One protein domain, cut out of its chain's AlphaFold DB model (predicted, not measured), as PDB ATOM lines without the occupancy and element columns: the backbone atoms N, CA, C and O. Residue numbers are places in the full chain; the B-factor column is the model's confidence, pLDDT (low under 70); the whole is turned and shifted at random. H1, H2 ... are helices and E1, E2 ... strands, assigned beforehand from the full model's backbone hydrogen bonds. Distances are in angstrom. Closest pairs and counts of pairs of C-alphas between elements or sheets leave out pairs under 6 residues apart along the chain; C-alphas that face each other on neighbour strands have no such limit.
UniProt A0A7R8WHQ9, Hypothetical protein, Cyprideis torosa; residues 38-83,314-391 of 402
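This is residues 38 to 83 and 314 to 391 of the 402 residues of the protein "Hypothetical protein" of Cyprideis torosa (UniProt A0A7R8WHQ9). Two antiparallel sheets lie partly face to face as a small, loose sandwich, with E1 and E2 of the four-stranded sheet over E5 of the three-stranded one. The long strands E3 and E4 reach toward one end of the domain, where H2 and H3 lie, and residues 351 to 356 stick out at the other end. The printed part has 124 residues, with H1, E1, E2, E3, H2, H3, E4, E5, E6 and E7 in that order; the sheets run E1 - E2 - E3 - E4 and E5 - E6 - E7, and the class is mixed. It is elongated and loose, spanning 49 by 30 by 28 A, with a radius of gyration of the C-alphas of 17.2 A.

Start in the larger sheet with E3, residues 67 to 74, which runs 22.9 A from C-alpha 67 at (46.106, 29.416, 228.244). Beside it look for E4, residues 336 to 344, 20.7 A long, which bends by 70 degrees at residue 340. E2 is residues 57 to 62, 15.9 A, and E1 is residues 48 to 53, 13.5 A. In the other sheet find E5, residues 367 to 372, E6, residues 376 to 381, and E7, residues 386 to 390, which ends at C-alpha 390 at (48.821, 17.948, 221.052). The helices are H1, residues 41 to 44, H2, residues 76 to 83, and H3, residues 314 to 323, 14.4 A long.

The larger sheet is strongly twisted, and E1, E2 and E3 form a meander, each strand the antiparallel neighbour of the one before. Look for N 52 and O 59 at 2.9 A between E1 and E2, N 58 and O 70 at 2.8 A between E2 and E3, and N 69 and O 343 at 2.8 A between E3 and E4. E5, E6 and E7 form a second meander, with N 371 and O 378 at 2.8 A and N 377 and O 389 at 2.8 A. The two sheets make a sandwich, face to face, their facing parts 9.7 A centre to centre; the closest C-alphas of E1 and E5 are those of Val 52 and Ala 372, 5.7 A. H3 is on the larger sheet over E3 and E4, at a height of 9.8 A; its closest C-alpha pair with E3 is Ala 315 and Ala 71, 7.1 A. H1 only grazes that sheet with residues 41 to 43, and H2 is not on it. In H2 and H3 every O i to N i+4 pair is within hydrogen-bond range; H1 is too short for one.

The C-alphas farthest apart, of Arg 83 and Met 357, are 53.6 A apart. Residues 84 to 313 are not printed, and C-alphas 83 and 314 are 26.7 A apart across this cut. The links H3 to E4 and E4 to E5 are long, and residues 324 to 332 and 351 to 356 stand free. The mean pLDDT of the printed part is 73.5; it is under 70 at residues 38 to 39, 76 to 83, 314 to 335 and 347 to 364.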
ATOM      1  N   SER A  38      28.484  26.941 233.805       63.00
ATOM      2  CA  SER A  38      29.370  26.939 232.658       63.00
ATOM      3  C   SER A  38      30.681  26.252 233.045       63.00
ATOM      4  O   SER A  38      31.327  26.712 233.986       63.00
ATOM      5  N   PRO A  39      31.143  25.217 232.325       66.81
ATOM      6  CA  PRO A  39      32.487  24.650 232.507       66.81
ATOM      7  C   PRO A  39      33.632  25.641 232.209       66.81
ATOM      8  O   PRO A  39      34.805  25.306 232.301       66.81
ATOM      9  N   ILE A  40      33.284  26.881 231.871       75.62
ATOM     10  CA  ILE A  40      34.164  28.024 231.634       75.62
ATOM     11  C   ILE A  40      34.054  29.075 232.748       75.62
ATOM     12  O   ILE A  40      34.222  30.262 232.493       75.62
ATOM     13  N   SER A  41      33.756  28.671 233.986       77.38
ATOM     14  CA  SER A  41      33.685  29.588 235.137       77.38
ATOM     15  C   SER A  41      34.981  30.377 235.362       77.38
ATOM     16  O   SER A  41      34.938  31.470 235.909       77.38
ATOM     17  N   PHE A  42      36.124  29.878 234.880       78.44
ATOM     18  CA  PHE A  42      37.391  30.618 234.879       78.44
ATOM     19  C   PHE A  42      37.322  31.941 234.096       78.44
ATOM     20  O   PHE A  42      38.097  32.854 234.368       78.44
ATOM     21  N   LEU A  43      36.378  32.076 233.159       82.00
ATOM     22  CA  LEU A  43      36.137  33.327 232.443       82.00
ATOM     23  C   LEU A  43      35.421  34.387 233.289       82.00
ATOM     24  O   LEU A  43      35.335  35.539 232.876       82.00
ATOM     25  N   ASP A  44      34.885  34.025 234.457       79.50
ATOM     26  CA  ASP A  44      34.375  35.014 235.408       79.50
ATOM     27  C   ASP A  44      35.509  35.690 236.191       79.50
ATOM     28  O   ASP A  44      35.330  36.803 236.684       79.50
ATOM     29  N   GLU A  45      36.670  35.033 236.287       80.50
ATOM     30  CA  GLU A  45      37.866  35.544 236.967       80.50
ATOM     31  C   GLU A  45      38.791  36.322 236.023       80.50
ATOM     32  O   GLU A  45      39.529  37.204 236.462       80.50
ATOM     33  N   SER A  46      38.806  35.989 234.731       82.81
ATOM     34  CA  SER A  46      39.674  36.622 233.733       82.81
ATOM     35  C   SER A  46      39.029  36.623 232.353       82.81
ATOM     36  O   SER A  46      38.501  35.607 231.906       82.81
ATOM     37  N   ASP A  47      39.119  37.750 231.650       86.38
ATOM     38  CA  ASP A  47      38.524  37.889 230.323       86.38
ATOM     39  C   ASP A  47      39.317  37.095 229.271       86.38
ATOM     40  O   ASP A  47      40.552  37.070 229.281       86.38
ATOM     41  N   ALA A  48      38.605  36.471 228.328       88.94
ATOM     42  CA  ALA A  48      39.219  35.848 227.159       88.94
ATOM     43  C   ALA A  48      39.636  36.920 226.143       88.94
ATOM     44  O   ALA A  48      38.806  37.686 225.654       88.94
ATOM     45  N   VAL A  49      40.922  36.940 225.807       92.19
ATOM     46  CA  VAL A  49      41.511  37.782 224.760       92.19
ATOM     47  C   VAL A  49      41.337  37.137 223.389       92.19
ATOM     48  O   VAL A  49      41.030  37.831 222.424       92.19
ATOM     49  N   ASP A  50      41.527  35.819 223.307       92.69
ATOM     50  CA  ASP A  50      41.426  35.066 222.059       92.69
ATOM     51  C   ASP A  50      40.869  33.657 222.303       92.69
ATOM     52  O   ASP A  50      41.049  33.078 223.382       92.69
ATOM     53  N   ILE A  51      40.172  33.115 221.304       92.62
ATOM     54  CA  ILE A  51      39.529  31.801 221.352       92.62
ATOM     55  C   ILE A  51      39.772  31.083 220.032       92.62
ATOM     56  O   ILE A  51      39.384  31.558 218.965       92.62
ATOM     57  N   VAL A  52      40.336  29.881 220.112       94.19
ATOM     58  CA  VAL A  52      40.563  29.027 218.945       94.19
ATOM     59  C   VAL A  52      39.824  27.707 219.089       94.19
ATOM     60  O   VAL A  52      39.729  27.123 220.171       94.19
ATOM     61  N   VAL A  53      39.288  27.231 217.967       92.50
ATOM     62  CA  VAL A  53      38.500  26.001 217.899       92.50
ATOM     63  C   VAL A  53      39.345  24.914 217.249       92.50
ATOM     64  O   VAL A  53      39.641  24.975 216.057       92.50
ATOM     65  N   GLY A  54      39.747  23.921 218.040       90.81
ATOM     66  CA  GLY A  54      40.341  22.683 217.547       90.81
ATOM     67  C   GLY A  54      39.272  21.641 217.195       90.81
ATOM     68  O   GLY A  54      38.080  21.863 217.410       90.81
ATOM     69  N   PRO A  55      39.665  20.463 216.685       88.50
ATOM     70  CA  PRO A  55      38.719  19.397 216.347       88.50
ATOM     71  C   PRO A  55      38.099  18.696 217.564       88.50
ATOM     72  O   PRO A  55      37.073  18.041 217.421       88.50
ATOM     73  N   SER A  56      38.716  18.798 218.743       88.75
ATOM     74  CA  SER A  56      38.235  18.149 219.976       88.75
ATOM     75  C   SER A  56      38.229  19.055 221.206       88.75
ATOM     76  O   SER A  56      37.595  18.726 222.206       88.75
ATOM     77  N   HIS A  57      38.935  20.184 221.156       91.38
ATOM     78  CA  HIS A  57      39.051  21.118 222.271       91.38
ATOM     79  C   HIS A  57      38.847  22.554 221.793       91.38
ATOM     80  O   HIS A  57      39.201  22.907 220.667       91.38
ATOM     81  N   LEU A  58      38.303  23.383 222.676       92.19
ATOM     82  CA  LEU A  58      38.331  24.838 222.586       92.19
ATOM     83  C   LEU A  58      39.501  25.323 223.426       92.19
ATOM     84  O   LEU A  58      39.665  24.844 224.547       92.19
ATOM     85  N   ALA A  59      40.298  26.255 222.917       93.38
ATOM     86  CA  ALA A  59      41.365  26.873 223.690       93.38
ATOM     87  C   ALA A  59      41.134  28.376 223.830       93.38
ATOM     88  O   ALA A  59      40.671  29.034 222.900       93.38
ATOM     89  N   PHE A  60      41.460  28.889 225.011       93.62
ATOM     90  CA  PHE A  60      41.223  30.253 225.455       93.62
ATOM     91  C   PHE A  60      42.552  30.864 225.890       93.62
ATOM     92  O   PHE A  60      43.261  30.280 226.712       93.62
ATOM     93  N   LEU A  61      42.865  32.042 225.361       93.94
ATOM     94  CA  LEU A  61      43.924  32.907 225.865       93.94
ATOM     95  C   LEU A  61      43.284  33.943 226.781       93.94
ATOM     96  O   LEU A  61      42.406  34.686 226.345       93.94
ATOM     97  N   LEU A  62      43.715  33.999 228.034       92.44
ATOM     98  CA  LEU A  62      43.185  34.929 229.025       92.44
ATOM     99  C   LEU A  62      43.995  36.225 229.082       92.44
ATOM    100  O   LEU A  62      45.155  36.283 228.665       92.44
ATOM    101  N   SER A  63      43.398  37.271 229.652       90.75
ATOM    102  CA  SER A  63      44.025  38.588 229.829       90.75
ATOM    103  C   SER A  63      45.295  38.562 230.686       90.75
ATOM    104  O   SER A  63      46.179  39.404 230.525       90.75
ATOM    105  N   ASP A  64      45.417  37.585 231.584       88.75
ATOM    106  CA  ASP A  64      46.612  37.362 232.404       88.75
ATOM    107  C   ASP A  64      47.760  36.664 231.639       88.75
ATOM    108  O   ASP A  64      48.889  36.597 232.130       88.75
ATOM    109  N   GLY A  65      47.505  36.220 230.404       89.38
ATOM    110  CA  GLY A  65      48.435  35.490 229.551       89.38
ATOM    111  C   GLY A  65      48.406  33.975 229.745       89.38
ATOM    112  O   GLY A  65      49.174  33.286 229.079       89.38
ATOM    113  N   ARG A  66      47.556  33.427 230.620       90.44
ATOM    114  CA  ARG A  66      47.399  31.975 230.749       90.44
ATOM    115  C   ARG A  66      46.582  31.420 229.589       90.44
ATOM    116  O   ARG A  66      45.719  32.093 229.025       90.44
ATOM    117  N   VAL A  67      46.854  30.162 229.256       91.69
ATOM    118  CA  VAL A  67      46.106  29.416 228.244       91.69
ATOM    119  C   VAL A  67      45.385  28.257 228.915       91.69
ATOM    120  O   VAL A  67      45.995  27.477 229.649       91.69
ATOM    121  N   ALA A  68      44.090  28.148 228.644       90.75
ATOM    122  CA  ALA A  68      43.240  27.054 229.091       90.75
ATOM    123  C   ALA A  68      42.619  26.360 227.884       90.75
ATOM    124  O   ALA A  68      42.323  27.005 226.876       90.75
ATOM    125  N   ARG A  69      42.369  25.057 227.984       91.19
ATOM    126  CA  ARG A  69      41.591  24.321 226.990       91.19
ATOM    127  C   ARG A  69      40.501  23.477 227.633       91.19
ATOM    128  O   ARG A  69      40.650  22.974 228.743       91.19
ATOM    129  N   VAL A  70      39.404  23.322 226.904       90.62
ATOM    130  CA  VAL A  70      38.214  22.586 227.329       90.62
ATOM    131  C   VAL A  70      37.819  21.626 226.219       90.62
ATOM    132  O   VAL A  70      37.606  22.043 225.080       90.62
ATOM    133  N   ALA A  71      37.731  20.337 226.541       89.31
ATOM    134  CA  ALA A  71      37.260  19.332 225.596       89.31
ATOM    135  C   ALA A  71      35.771  19.544 225.284       89.31
ATOM    136  O   ALA A  71      34.982  19.835 226.189       89.31
ATOM    137  N   TYR A  72      35.380  19.361 224.024       87.81
ATOM    138  CA  TYR A  72      33.985  19.449 223.600       87.81
ATOM    139  C   TYR A  72      33.568  18.239 222.762       87.81
ATOM    140  O   TYR A  72      34.393  17.610 222.103       87.81
ATOM    141  N   ASN A  73      32.272  17.928 222.779       84.06
ATOM    142  CA  ASN A  73      31.659  16.899 221.943       84.06
ATOM    143  C   ASN A  73      30.332  17.401 221.368       84.06
ATOM    144  O   ASN A  73      29.595  18.128 222.034       84.06
ATOM    145  N   LEU A  74      30.017  16.996 220.138       82.19
ATOM    146  CA  LEU A  74      28.717  17.252 219.514       82.19
ATOM    147  C   LEU A  74      27.737  16.148 219.908       82.19
ATOM    148  O   LEU A  74      28.077  14.966 219.859       82.19
ATOM    149  N   THR A  75      26.520  16.523 220.292       71.50
ATOM    150  CA  THR A  75      25.485  15.539 220.642       71.50
ATOM    151  C   THR A  75      24.983  14.806 219.394       71.50
ATOM    152  O   THR A  75      24.857  15.411 218.329       71.50
ATOM    153  N   SER A  76      24.675  13.508 219.509       62.16
ATOM    154  CA  SER A  76      24.188  12.682 218.388       62.16
ATOM    155  C   SER A  76      22.929  13.260 217.741       62.16
ATOM    156  O   SER A  76      22.863  13.343 216.518       62.16
ATOM    157  N   GLU A  77      21.992  13.757 218.550       58.34
ATOM    158  CA  GLU A  77      20.778  14.430 218.078       58.34
ATOM    159  C   GLU A  77      21.116  15.631 217.190       58.34
ATOM    160  O   GLU A  77      20.516  15.802 216.136       58.34
ATOM    161  N   THR A  78      22.134  16.426 217.535       60.56
ATOM    162  CA  THR A  78      22.546  17.545 216.675       60.56
ATOM    163  C   THR A  78      23.313  17.133 215.438       60.56
ATOM    164  O   THR A  78      23.153  17.767 214.398       60.56
ATOM    165  N   VAL A  79      24.084  16.048 215.489       61.00
ATOM    166  CA  VAL A  79      24.693  15.470 214.284       61.00
ATOM    167  C   VAL A  79      23.604  14.972 213.324       61.00
ATOM    168  O   VAL A  79      23.697  15.189 212.117       61.00
ATOM    169  N   GLU A  80      22.538  14.364 213.841       58.91
ATOM    170  CA  GLU A  80      21.379  13.918 213.062       58.91
ATOM    171  C   GLU A  80      20.502  15.083 212.585       58.91
ATOM    172  O   GLU A  80      20.013  15.071 211.455       58.91
ATOM    173  N   GLN A  81      20.352  16.134 213.387       57.72
ATOM    174  CA  GLN A  81      19.632  17.353 213.017       57.72
ATOM    175  C   GLN A  81      20.371  18.138 211.923       57.72
ATOM    176  O   GLN A  81      19.740  18.681 211.016       57.72
ATOM    177  N   LEU A  82      21.708  18.130 211.945       59.38
ATOM    178  CA  LEU A  82      22.543  18.655 210.862       59.38
ATOM    179  C   LEU A  82      22.412  17.829 209.575       59.38
ATOM    180  O   LEU A  82      22.479  18.394 208.489       59.38
ATOM    181  N   ARG A  83      22.202  16.510 209.678       60.03
ATOM    182  CA  ARG A  83      22.012  15.614 208.521       60.03
ATOM    183  C   ARG A  83      20.595  15.656 207.943       60.03
ATOM    184  O   ARG A  83      20.417  15.486 206.744       60.03
ATOM    185  N   SER A 314      40.100   9.796 226.591       50.84
ATOM    186  CA  SER A 314      39.417   9.498 227.857       50.84
ATOM    187  C   SER A 314      38.175  10.379 228.071       50.84
ATOM    188  O   SER A 314      37.208   9.926 228.677       50.84
ATOM    189  N   ALA A 315      38.161  11.595 227.513       45.44
ATOM    190  CA  ALA A 315      37.014  12.494 227.529       45.44
ATOM    191  C   ALA A 315      35.842  11.997 226.663       45.44
ATOM    192  O   ALA A 315      34.707  12.052 227.121       45.44
ATOM    193  N   VAL A 316      36.093  11.465 225.459       47.41
ATOM    194  CA  VAL A 316      35.047  10.902 224.575       47.41
ATOM    195  C   VAL A 316      34.458   9.626 225.178       47.41
ATOM    196  O   VAL A 316      33.241   9.458 225.191       47.41
ATOM    197  N   THR A 317      35.298   8.755 225.744       51.81
ATOM    198  CA  THR A 317      34.836   7.528 226.417       51.81
ATOM    199  C   THR A 317      34.016   7.848 227.669       51.81
ATOM    200  O   THR A 317      32.927   7.310 227.839       51.81
ATOM    201  N   ARG A 318      34.477   8.793 228.505       50.72
ATOM    202  CA  ARG A 318      33.705   9.277 229.664       50.72
ATOM    203  C   ARG A 318      32.398   9.947 229.250       50.72
ATOM    204  O   ARG A 318      31.410   9.826 229.963       50.72
ATOM    205  N   TRP A 319      32.376  10.639 228.113       53.34
ATOM    206  CA  TRP A 319      31.163  11.264 227.596       53.34
ATOM    207  C   TRP A 319      30.085  10.243 227.241       53.34
ATOM    208  O   TRP A 319      28.928  10.392 227.633       53.34
ATOM    209  N   LEU A 320      30.490   9.180 226.544       53.84
ATOM    210  CA  LEU A 320      29.604   8.086 226.164       53.84
ATOM    211  C   LEU A 320      29.045   7.365 227.407       53.84
ATOM    212  O   LEU A 320      27.856   7.057 227.453       53.84
ATOM    213  N   ASP A 321      29.856   7.196 228.455       52.22
ATOM    214  CA  ASP A 321      29.420   6.655 229.754       52.22
ATOM    215  C   ASP A 321      28.432   7.570 230.503       52.22
ATOM    216  O   ASP A 321      27.567   7.083 231.231       52.22
ATOM    217  N   ILE A 322      28.548   8.897 230.356       55.03
ATOM    218  CA  ILE A 322      27.632   9.870 230.978       55.03
ATOM    219  C   ILE A 322      26.281   9.873 230.253       55.03
ATOM    220  O   ILE A 322      25.240   9.849 230.906       55.03
ATOM    221  N   MET A 323      26.284   9.850 228.917       46.91
ATOM    222  CA  MET A 323      25.054   9.818 228.113       46.91
ATOM    223  C   MET A 323      24.272   8.511 228.268       46.91
ATOM    224  O   MET A 323      23.047   8.518 228.238       46.91
ATOM    225  N   THR A 324      24.961   7.388 228.476       52.78
ATOM    226  CA  THR A 324      24.321   6.070 228.642       52.78
ATOM    227  C   THR A 324      23.774   5.818 230.050       52.78
ATOM    228  O   THR A 324      23.014   4.870 230.240       52.78
ATOM    229  N   LYS A 325      24.124   6.648 231.044       50.81
ATOM    230  CA  LYS A 325      23.693   6.477 232.444       50.81
ATOM    231  C   LYS A 325      22.505   7.337 232.871       50.81
ATOM    232  O   LYS A 325      21.936   7.055 233.922       50.81
ATOM    233  N   ASP A 326      22.124   8.357 232.103       46.50
ATOM    234  CA  ASP A 326      21.245   9.429 232.590       46.50
ATOM    235  C   ASP A 326      19.983   9.615 231.711       46.50
ATOM    236  O   ASP A 326      19.696  10.705 231.223       46.50
ATOM    237  N   GLU A 327      19.181   8.554 231.530       45.22
ATOM    238  CA  GLU A 327      17.928   8.550 230.731       45.22
ATOM    239  C   GLU A 327      16.773   9.420 231.295       45.22
ATOM    240  O   GLU A 327      15.644   9.346 230.810       45.22
ATOM    241  N   LYS A 328      16.989  10.246 232.332       36.06
ATOM    242  CA  LYS A 328      15.880  10.932 233.033       36.06
ATOM    243  C   LYS A 328      16.051  12.425 233.317       36.06
ATOM    244  O   LYS A 328      15.298  12.962 234.129       36.06
ATOM    245  N   SER A 329      16.976  13.123 232.661       36.75
ATOM    246  CA  SER A 329      17.070  14.585 232.799       36.75
ATOM    247  C   SER A 329      16.778  15.301 231.480       36.75
ATOM    248  O   SER A 329      17.592  15.294 230.563       36.75
ATOM    249  N   GLU A 330      15.607  15.948 231.396       35.97
ATOM    250  CA  GLU A 330      15.300  16.979 230.393       35.97
ATOM    251  C   GLU A 330      16.239  18.171 230.626       35.97
ATOM    252  O   GLU A 330      15.903  19.154 231.290       35.97
ATOM    253  N   ARG A 331      17.475  18.060 230.142       40.69
ATOM    254  CA  ARG A 331      18.394  19.193 230.076       40.69
ATOM    255  C   ARG A 331      18.117  19.940 228.774       40.69
ATOM    256  O   ARG A 331      17.850  19.295 227.760       40.69
ATOM    257  N   PRO A 332      18.183  21.282 228.766       42.56
ATOM    258  CA  PRO A 332      18.138  22.030 227.518       42.56
ATOM    259  C   PRO A 332      19.246  21.484 226.614       42.56
ATOM    260  O   PRO A 332      20.419  21.549 226.983       42.56
ATOM    261  N   VAL A 333      18.854  20.884 225.487       53.69
ATOM    262  CA  VAL A 333      19.748  20.174 224.564       53.69
ATOM    263  C   VAL A 333      20.673  21.202 223.922       53.69
ATOM    264  O   VAL A 333      20.373  21.795 222.886       53.69
ATOM    265  N   GLN A 334      21.776  21.508 224.603       60.97
ATOM    266  CA  GLN A 334      22.840  22.294 224.013       60.97
ATOM    267  C   GLN A 334      23.488  21.436 222.925       60.97
ATOM    268  O   GLN A 334      23.787  20.265 223.166       60.97
ATOM    269  N   PRO A 335      23.718  22.002 221.730       69.06
ATOM    270  CA  PRO A 335      24.285  21.253 220.616       69.06
ATOM    271  C   PRO A 335      25.658  20.657 220.931       69.06
ATOM    272  O   PRO A 335      26.028  19.591 220.439       69.06
ATOM    273  N   VAL A 336      26.394  21.369 221.778       76.56
ATOM    274  CA  VAL A 336      27.756  21.069 222.177       76.56
ATOM    275  C   VAL A 336      27.754  20.785 223.666       76.56
ATOM    276  O   VAL A 336      27.286  21.601 224.457       76.56
ATOM    277  N   TRP A 337      28.309  19.643 224.046       80.81
ATOM    278  CA  TRP A 337      28.697  19.400 225.420       80.81
ATOM    279  C   TRP A 337      30.141  19.819 225.637       80.81
ATOM    280  O   TRP A 337      31.001  19.592 224.787       80.81
ATOM    281  N   LEU A 338      30.398  20.381 226.808       83.19
ATOM    282  CA  LEU A 338      31.717  20.777 227.267       83.19
ATOM    283  C   LEU A 338      32.102  19.958 228.495       83.19
ATOM    284  O   LEU A 338      31.271  19.721 229.376       83.19
ATOM    285  N   SER A 339      33.368  19.561 228.561       82.19
ATOM    286  CA  SER A 339      33.926  18.907 229.740       82.19
ATOM    287  C   SER A 339      33.942  19.854 230.928       82.19
ATOM    288  O   SER A 339      34.328  21.009 230.792       82.19
ATOM    289  N   SER A 340      33.577  19.346 232.104       78.12
ATOM    290  CA  SER A 340      33.757  20.056 233.375       78.12
ATOM    291  C   SER A 340      35.231  20.207 233.771       78.12
ATOM    292  O   SER A 340      35.543  20.996 234.656       78.12
ATOM    293  N   GLU A 341      36.126  19.432 233.155       81.75
ATOM    294  CA  GLU A 341      37.567  19.469 233.406       81.75
ATOM    295  C   GLU A 341      38.226  20.475 232.452       81.75
ATOM    296  O   GLU A 341      38.212  20.290 231.232       81.75
ATOM    297  N   VAL A 342      38.776  21.546 233.031       86.81
ATOM    298  CA  VAL A 342      39.561  22.567 232.329       86.81
ATOM    299  C   VAL A 342      41.031  22.203 232.451       86.81
ATOM    300  O   VAL A 342      41.548  22.044 233.556       86.81
ATOM    301  N   GLU A 343      41.710  22.092 231.317       88.31
ATOM    302  CA  GLU A 343      43.131  21.774 231.274       88.31
ATOM    303  C   GLU A 343      43.934  23.054 231.044       88.31
ATOM    304  O   GLU A 343      43.766  23.750 230.040       88.31
ATOM    305  N   TRP A 344      44.813  23.372 231.987       88.50
ATOM    306  CA  TRP A 344      45.655  24.562 231.937       88.50
ATOM    307  C   TRP A 344      47.006  24.251 231.315       88.50
ATOM    308  O   TRP A 344      47.582  23.190 231.556       88.50
ATOM    309  N   TRP A 345      47.534  25.200 230.548       86.94
ATOM    310  CA  TRP A 345      48.897  25.109 230.055       86.94
ATOM    311  C   TRP A 345      49.876  25.348 231.210       86.94
ATOM    312  O   TRP A 345      50.193  26.488 231.548       86.94
ATOM    313  N   THR A 346      50.364  24.267 231.814       81.12
ATOM    314  CA  THR A 346      51.408  24.290 232.845       81.12
ATOM    315  C   THR A 346      52.720  23.770 232.262       81.12
ATOM    316  O   THR A 346      52.726  22.810 231.491       81.12
ATOM    317  N   LEU A 347      53.851  24.410 232.575       66.25
ATOM    318  CA  LEU A 347      55.144  23.810 232.240       66.25
ATOM    319  C   LEU A 347      55.425  22.637 233.182       66.25
ATOM    320  O   LEU A 347      55.074  22.714 234.362       66.25
ATOM    321  N   PRO A 348      56.106  21.586 232.694       57.19
ATOM    322  CA  PRO A 348      56.751  20.637 233.583       57.19
ATOM    323  C   PRO A 348      57.688  21.391 234.542       57.19
ATOM    324  O   PRO A 348      58.324  22.362 234.111       57.19
ATOM    325  N   PRO A 349      57.799  20.974 235.815       50.34
ATOM    326  CA  PRO A 349      58.855  21.478 236.684       50.34
ATOM    327  C   PRO A 349      60.203  21.256 235.991       50.34
ATOM    328  O   PRO A 349      60.404  20.229 235.333       50.34
ATOM    329  N   ALA A 350      61.100  22.238 236.084       47.88
ATOM    330  CA  ALA A 350      62.434  22.115 235.518       47.88
ATOM    331  C   ALA A 350      63.094  20.833 236.055       47.88
ATOM    332  O   ALA A 350      63.002  20.525 237.247       47.88
ATOM    333  N   GLU A 351      63.710  20.054 235.166       44.53
ATOM    334  CA  GLU A 351      64.333  18.783 235.532       44.53
ATOM    335  C   GLU A 351      65.369  19.011 236.645       44.53
ATOM    336  O   GLU A 351      66.393  19.658 236.426       44.53
ATOM    337  N   GLY A 352      65.084  18.509 237.852       49.56
ATOM    338  CA  GLY A 352      65.954  18.641 239.028       49.56
ATOM    339  C   GLY A 352      65.283  19.175 240.296       49.56
ATOM    340  O   GLY A 352      65.884  19.093 241.366       49.56
ATOM    341  N   GLU A 353      64.048  19.672 240.223       45.16
ATOM    342  CA  GLU A 353      63.344  20.200 241.395       45.16
ATOM    343  C   GLU A 353      62.443  19.125 242.020       45.16
ATOM    344  O   GLU A 353      61.442  18.698 241.449       45.16
ATOM    345  N   THR A 354      62.835  18.643 243.203       43.62
ATOM    346  CA  THR A 354      62.056  17.707 244.028       43.62
ATOM    347  C   THR A 354      60.615  18.190 244.206       43.62
ATOM    348  O   THR A 354      60.397  19.353 244.547       43.62
ATOM    349  N   GLU A 355      59.661  17.264 244.059       49.41
ATOM    350  CA  GLU A 355      58.188  17.422 244.037       49.41
ATOM    351  C   GLU A 355      57.555  18.220 245.205       49.41
ATOM    352  O   GLU A 355      56.348  18.422 245.222       49.41
ATOM    353  N   GLY A 356      58.342  18.694 246.177       45.69
ATOM    354  CA  GLY A 356      57.890  19.485 247.325       45.69
ATOM    355  C   GLY A 356      58.258  20.978 247.314       45.69
ATOM    356  O   GLY A 356      57.844  21.672 248.234       45.69
ATOM    357  N   MET A 357      59.031  21.482 246.339       40.84
ATOM    358  CA  MET A 357      59.408  22.916 246.253       40.84
ATOM    359  C   MET A 357      58.962  23.630 244.966       40.84
ATOM    360  O   MET A 357      59.041  24.854 244.890       40.84
ATOM    361  N   ALA A 358      58.451  22.896 243.975       44.62
ATOM    362  CA  ALA A 358      58.074  23.450 242.672       44.62
ATOM    363  C   ALA A 358      56.777  24.290 242.684       44.62
ATOM    364  O   ALA A 358      56.498  24.987 241.709       44.62
ATOM    365  N   GLU A 359      55.981  24.248 243.761       47.56
ATOM    366  CA  GLU A 359      54.717  24.999 243.842       47.56
ATOM    367  C   GLU A 359      54.900  26.498 244.146       47.56
ATOM    368  O   GLU A 359      54.031  27.290 243.790       47.56
ATOM    369  N   GLU A 360      56.021  26.923 244.746       45.16
ATOM    370  CA  GLU A 360      56.197  28.323 245.186       45.16
ATOM    371  C   GLU A 360      56.975  29.224 244.206       45.16
ATOM    372  O   GLU A 360      56.882  30.445 244.318       45.16
ATOM    373  N   MET A 361      57.718  28.674 243.234       42.22
ATOM    374  CA  MET A 361      58.586  29.470 242.336       42.22
ATOM    375  C   MET A 361      58.342  29.296 240.833       42.22
ATOM    376  O   MET A 361      59.052  29.910 240.035       42.22
ATOM    377  N   ASN A 362      57.350  28.514 240.406       54.38
ATOM    378  CA  ASN A 362      57.065  28.380 238.979       54.38
ATOM    379  C   ASN A 362      55.969  29.378 238.578       54.38
ATOM    380  O   ASN A 362      54.775  29.080 238.654       54.38
ATOM    381  N   GLU A 363      56.366  30.598 238.195       62.91
ATOM    382  CA  GLU A 363      55.420  31.543 237.598       62.91
ATOM    383  C   GLU A 363      54.717  30.879 236.401       62.91
ATOM    384  O   GLU A 363      55.377  30.266 235.554       62.91
ATOM    385  N   PRO A 364      53.382  31.000 236.291       69.38
ATOM    386  CA  PRO A 364      52.661  30.415 235.174       69.38
ATOM    387  C   PRO A 364      53.161  31.034 233.869       69.38
ATOM    388  O   PRO A 364      53.295  32.257 233.758       69.38
ATOM    389  N   VAL A 365      53.412  30.192 232.866       79.69
ATOM    390  CA  VAL A 365      53.847  30.663 231.551       79.69
ATOM    391  C   VAL A 365      52.805  31.584 230.952       79.69
ATOM    392  O   VAL A 365      51.621  31.253 230.878       79.69
ATOM    393  N   LYS A 366      53.280  32.739 230.489       89.38
ATOM    394  CA  LYS A 366      52.450  33.759 229.863       89.38
ATOM    395  C   LYS A 366      52.642  33.731 228.355       89.38
ATOM    396  O   LYS A 366      53.758  33.845 227.840       89.38
ATOM    397  N   PHE A 367      51.527  33.650 227.654       92.19
ATOM    398  CA  PHE A 367      51.431  33.642 226.207       92.19
ATOM    399  C   PHE A 367      50.973  35.003 225.679       92.19
ATOM    400  O   PHE A 367      50.374  35.811 226.394       92.19
ATOM    401  N   SER A 368      51.336  35.276 224.430       94.06
ATOM    402  CA  SER A 368      50.953  36.469 223.672       94.06
ATOM    403  C   SER A 368      49.927  36.159 222.581       94.06
ATOM    404  O   SER A 368      49.134  37.030 222.238       94.06
ATOM    405  N   GLY A 369      49.903  34.925 222.067       92.69
ATOM    406  CA  GLY A 369      48.964  34.493 221.036       92.69
ATOM    407  C   GLY A 369      48.813  32.976 220.986       92.69
ATOM    408  O   GLY A 369      49.712  32.245 221.412       92.69
ATOM    409  N   ILE A 370      47.675  32.520 220.460       95.25
ATOM    410  CA  ILE A 370      47.341  31.104 220.288       95.25
ATOM    411  C   ILE A 370      46.807  30.828 218.877       95.25
ATOM    412  O   ILE A 370      46.267  31.708 218.218       95.25
ATOM    413  N   ALA A 371      46.963  29.595 218.406       94.94
ATOM    414  CA  ALA A 371      46.441  29.124 217.129       94.94
ATOM    415  C   ALA A 371      46.085  27.635 217.216       94.94
ATOM    416  O   ALA A 371      46.796  26.853 217.844       94.94
ATOM    417  N   ALA A 372      45.001  27.223 216.559       95.00
ATOM    418  CA  ALA A 372      44.614  25.818 216.474       95.00
ATOM    419  C   ALA A 372      45.070  25.199 215.147       95.00
ATOM    420  O   ALA A 372      44.714  25.677 214.070       95.00
ATOM    421  N   LEU A 373      45.813  24.098 215.231       92.88
ATOM    422  CA  LEU A 373      46.056  23.178 214.124       92.88
ATOM    423  C   LEU A 373      45.155  21.945 214.270       92.88
ATOM    424  O   LEU A 373      44.497  21.738 215.291       92.88
ATOM    425  N   TYR A 374      45.139  21.083 213.254       88.75
ATOM    426  CA  TYR A 374      44.344  19.854 213.304       88.75
ATOM    427  C   TYR A 374      44.800  18.898 214.421       88.75
ATOM    428  O   TYR A 374      43.974  18.295 215.093       88.75
ATOM    429  N   SER A 375      46.104  18.752 214.656       90.75
ATOM    430  CA  SER A 375      46.647  17.811 215.650       90.75
ATOM    431  C   SER A 375      47.012  18.448 216.989       90.75
ATOM    432  O   SER A 375      47.120  17.740 217.994       90.75
ATOM    433  N   GLU A 376      47.206  19.764 217.020       91.88
ATOM    434  CA  GLU A 376      47.772  20.461 218.170       91.88
ATOM    435  C   GLU A 376      47.302  21.910 218.312       91.88
ATOM    436  O   GLU A 376      46.916  22.569 217.347       91.88
ATOM    437  N   LEU A 377      47.356  22.391 219.547       93.06
ATOM    438  CA  LEU A 377      47.305  23.793 219.917       93.06
ATOM    439  C   LEU A 377      48.715  24.364 219.848       93.06
ATOM    440  O   LEU A 377      49.650  23.773 220.380       93.06
ATOM    441  N   VAL A 378      48.862  25.531 219.247       93.19
ATOM    442  CA  VAL A 378      50.125  26.258 219.186       93.19
ATOM    443  C   VAL A 378      49.964  27.558 219.954       93.19
ATOM    444  O   VAL A 378      48.935  28.221 219.844       93.19
ATOM    445  N   ALA A 379      50.970  27.928 220.736       92.12
ATOM    446  CA  ALA A 379      50.981  29.169 221.492       92.12
ATOM    447  C   ALA A 379      52.358  29.830 221.414       92.12
ATOM    448  O   ALA A 379      53.376  29.147 221.347       92.12
ATOM    449  N   VAL A 380      52.399  31.158 221.425       92.00
ATOM    450  CA  VAL A 380      53.647  31.932 221.438       92.00
ATOM    451  C   VAL A 380      53.794  32.566 222.811       92.00
ATOM    452  O   VAL A 380      52.908  33.307 223.240       92.00
ATOM    453  N   THR A 381      54.877  32.276 223.534       89.75
ATOM    454  CA  THR A 381      55.147  32.937 224.822       89.75
ATOM    455  C   THR A 381      55.419  34.425 224.640       89.75
ATOM    456  O   THR A 381      55.699  34.899 223.539       89.75
ATOM    457  N   ARG A 382      55.350  35.201 225.726       87.44
ATOM    458  CA  ARG A 382      55.760  36.618 225.694       87.44
ATOM    459  C   ARG A 382      57.231  36.806 225.303       87.44
ATOM    460  O   ARG A 382      57.568  37.839 224.738       87.44
ATOM    461  N   ASP A 383      58.054  35.785 225.522       84.94
ATOM    462  CA  ASP A 383      59.464  35.746 225.122       84.94
ATOM    463  C   ASP A 383      59.669  35.372 223.642       84.94
ATOM    464  O   ASP A 383      60.801  35.311 223.167       84.94
ATOM    465  N   GLY A 384      58.587  35.110 222.899       86.44
ATOM    466  CA  GLY A 384      58.634  34.772 221.474       86.44
ATOM    467  C   GLY A 384      58.950  33.304 221.171       86.44
ATOM    468  O   GLY A 384      59.251  32.981 220.024       86.44
ATOM    469  N   VAL A 385      58.872  32.405 222.157       87.75
ATOM    470  CA  VAL A 385      59.095  30.965 221.952       87.75
ATOM    471  C   VAL A 385      57.793  30.293 221.521       87.75
ATOM    472  O   VAL A 385      56.738  30.477 222.134       87.75
ATOM    473  N   LEU A 386      57.870  29.488 220.462       89.44
ATOM    474  CA  LEU A 386      56.745  28.701 219.973       89.44
ATOM    475  C   LEU A 386      56.581  27.431 220.816       89.44
ATOM    476  O   LEU A 386      57.504  26.632 220.928       89.44
ATOM    477  N   CYS A 387      55.393  27.235 221.373       88.44
ATOM    478  CA  CYS A 387      55.039  26.093 222.208       88.44
ATOM    479  C   CYS A 387      53.908  25.297 221.547       88.44
ATOM    480  O   CYS A 387      53.030  25.879 220.907       88.44
ATOM    481  N   GLN A 388      53.907  23.972 221.712       90.75
ATOM    482  CA  GLN A 388      52.943  23.085 221.054       90.75
ATOM    483  C   GLN A 388      52.276  22.148 222.057       90.75
ATOM    484  O   GLN A 388      52.905  21.579 222.938       90.75
ATOM    485  N   TRP A 389      50.978  21.925 221.922       91.00
ATOM    486  CA  TRP A 389      50.245  21.013 222.782       91.00
ATOM    487  C   TRP A 389      49.290  20.177 221.957       91.00
ATOM    488  O   TRP A 389      48.239  20.630 221.511       91.00
ATOM    489  N   LYS A 390      49.657  18.910 221.765       89.69
ATOM    490  CA  LYS A 390      48.821  17.948 221.052       89.69
ATOM    491  C   LYS A 390      47.462  17.828 221.727       89.69
ATOM    492  O   LYS A 390      47.383  17.660 222.945       89.69
ATOM    493  N   TRP A 391      46.402  17.821 220.925       88.75
ATOM    494  CA  TRP A 391      45.036  17.629 221.426       88.75
ATOM    495  C   TRP A 391      44.838  16.264 222.093       88.75
ATOM    496  O   TRP A 391      43.932  16.092 222.898       88.75
TER     497      TRP A 391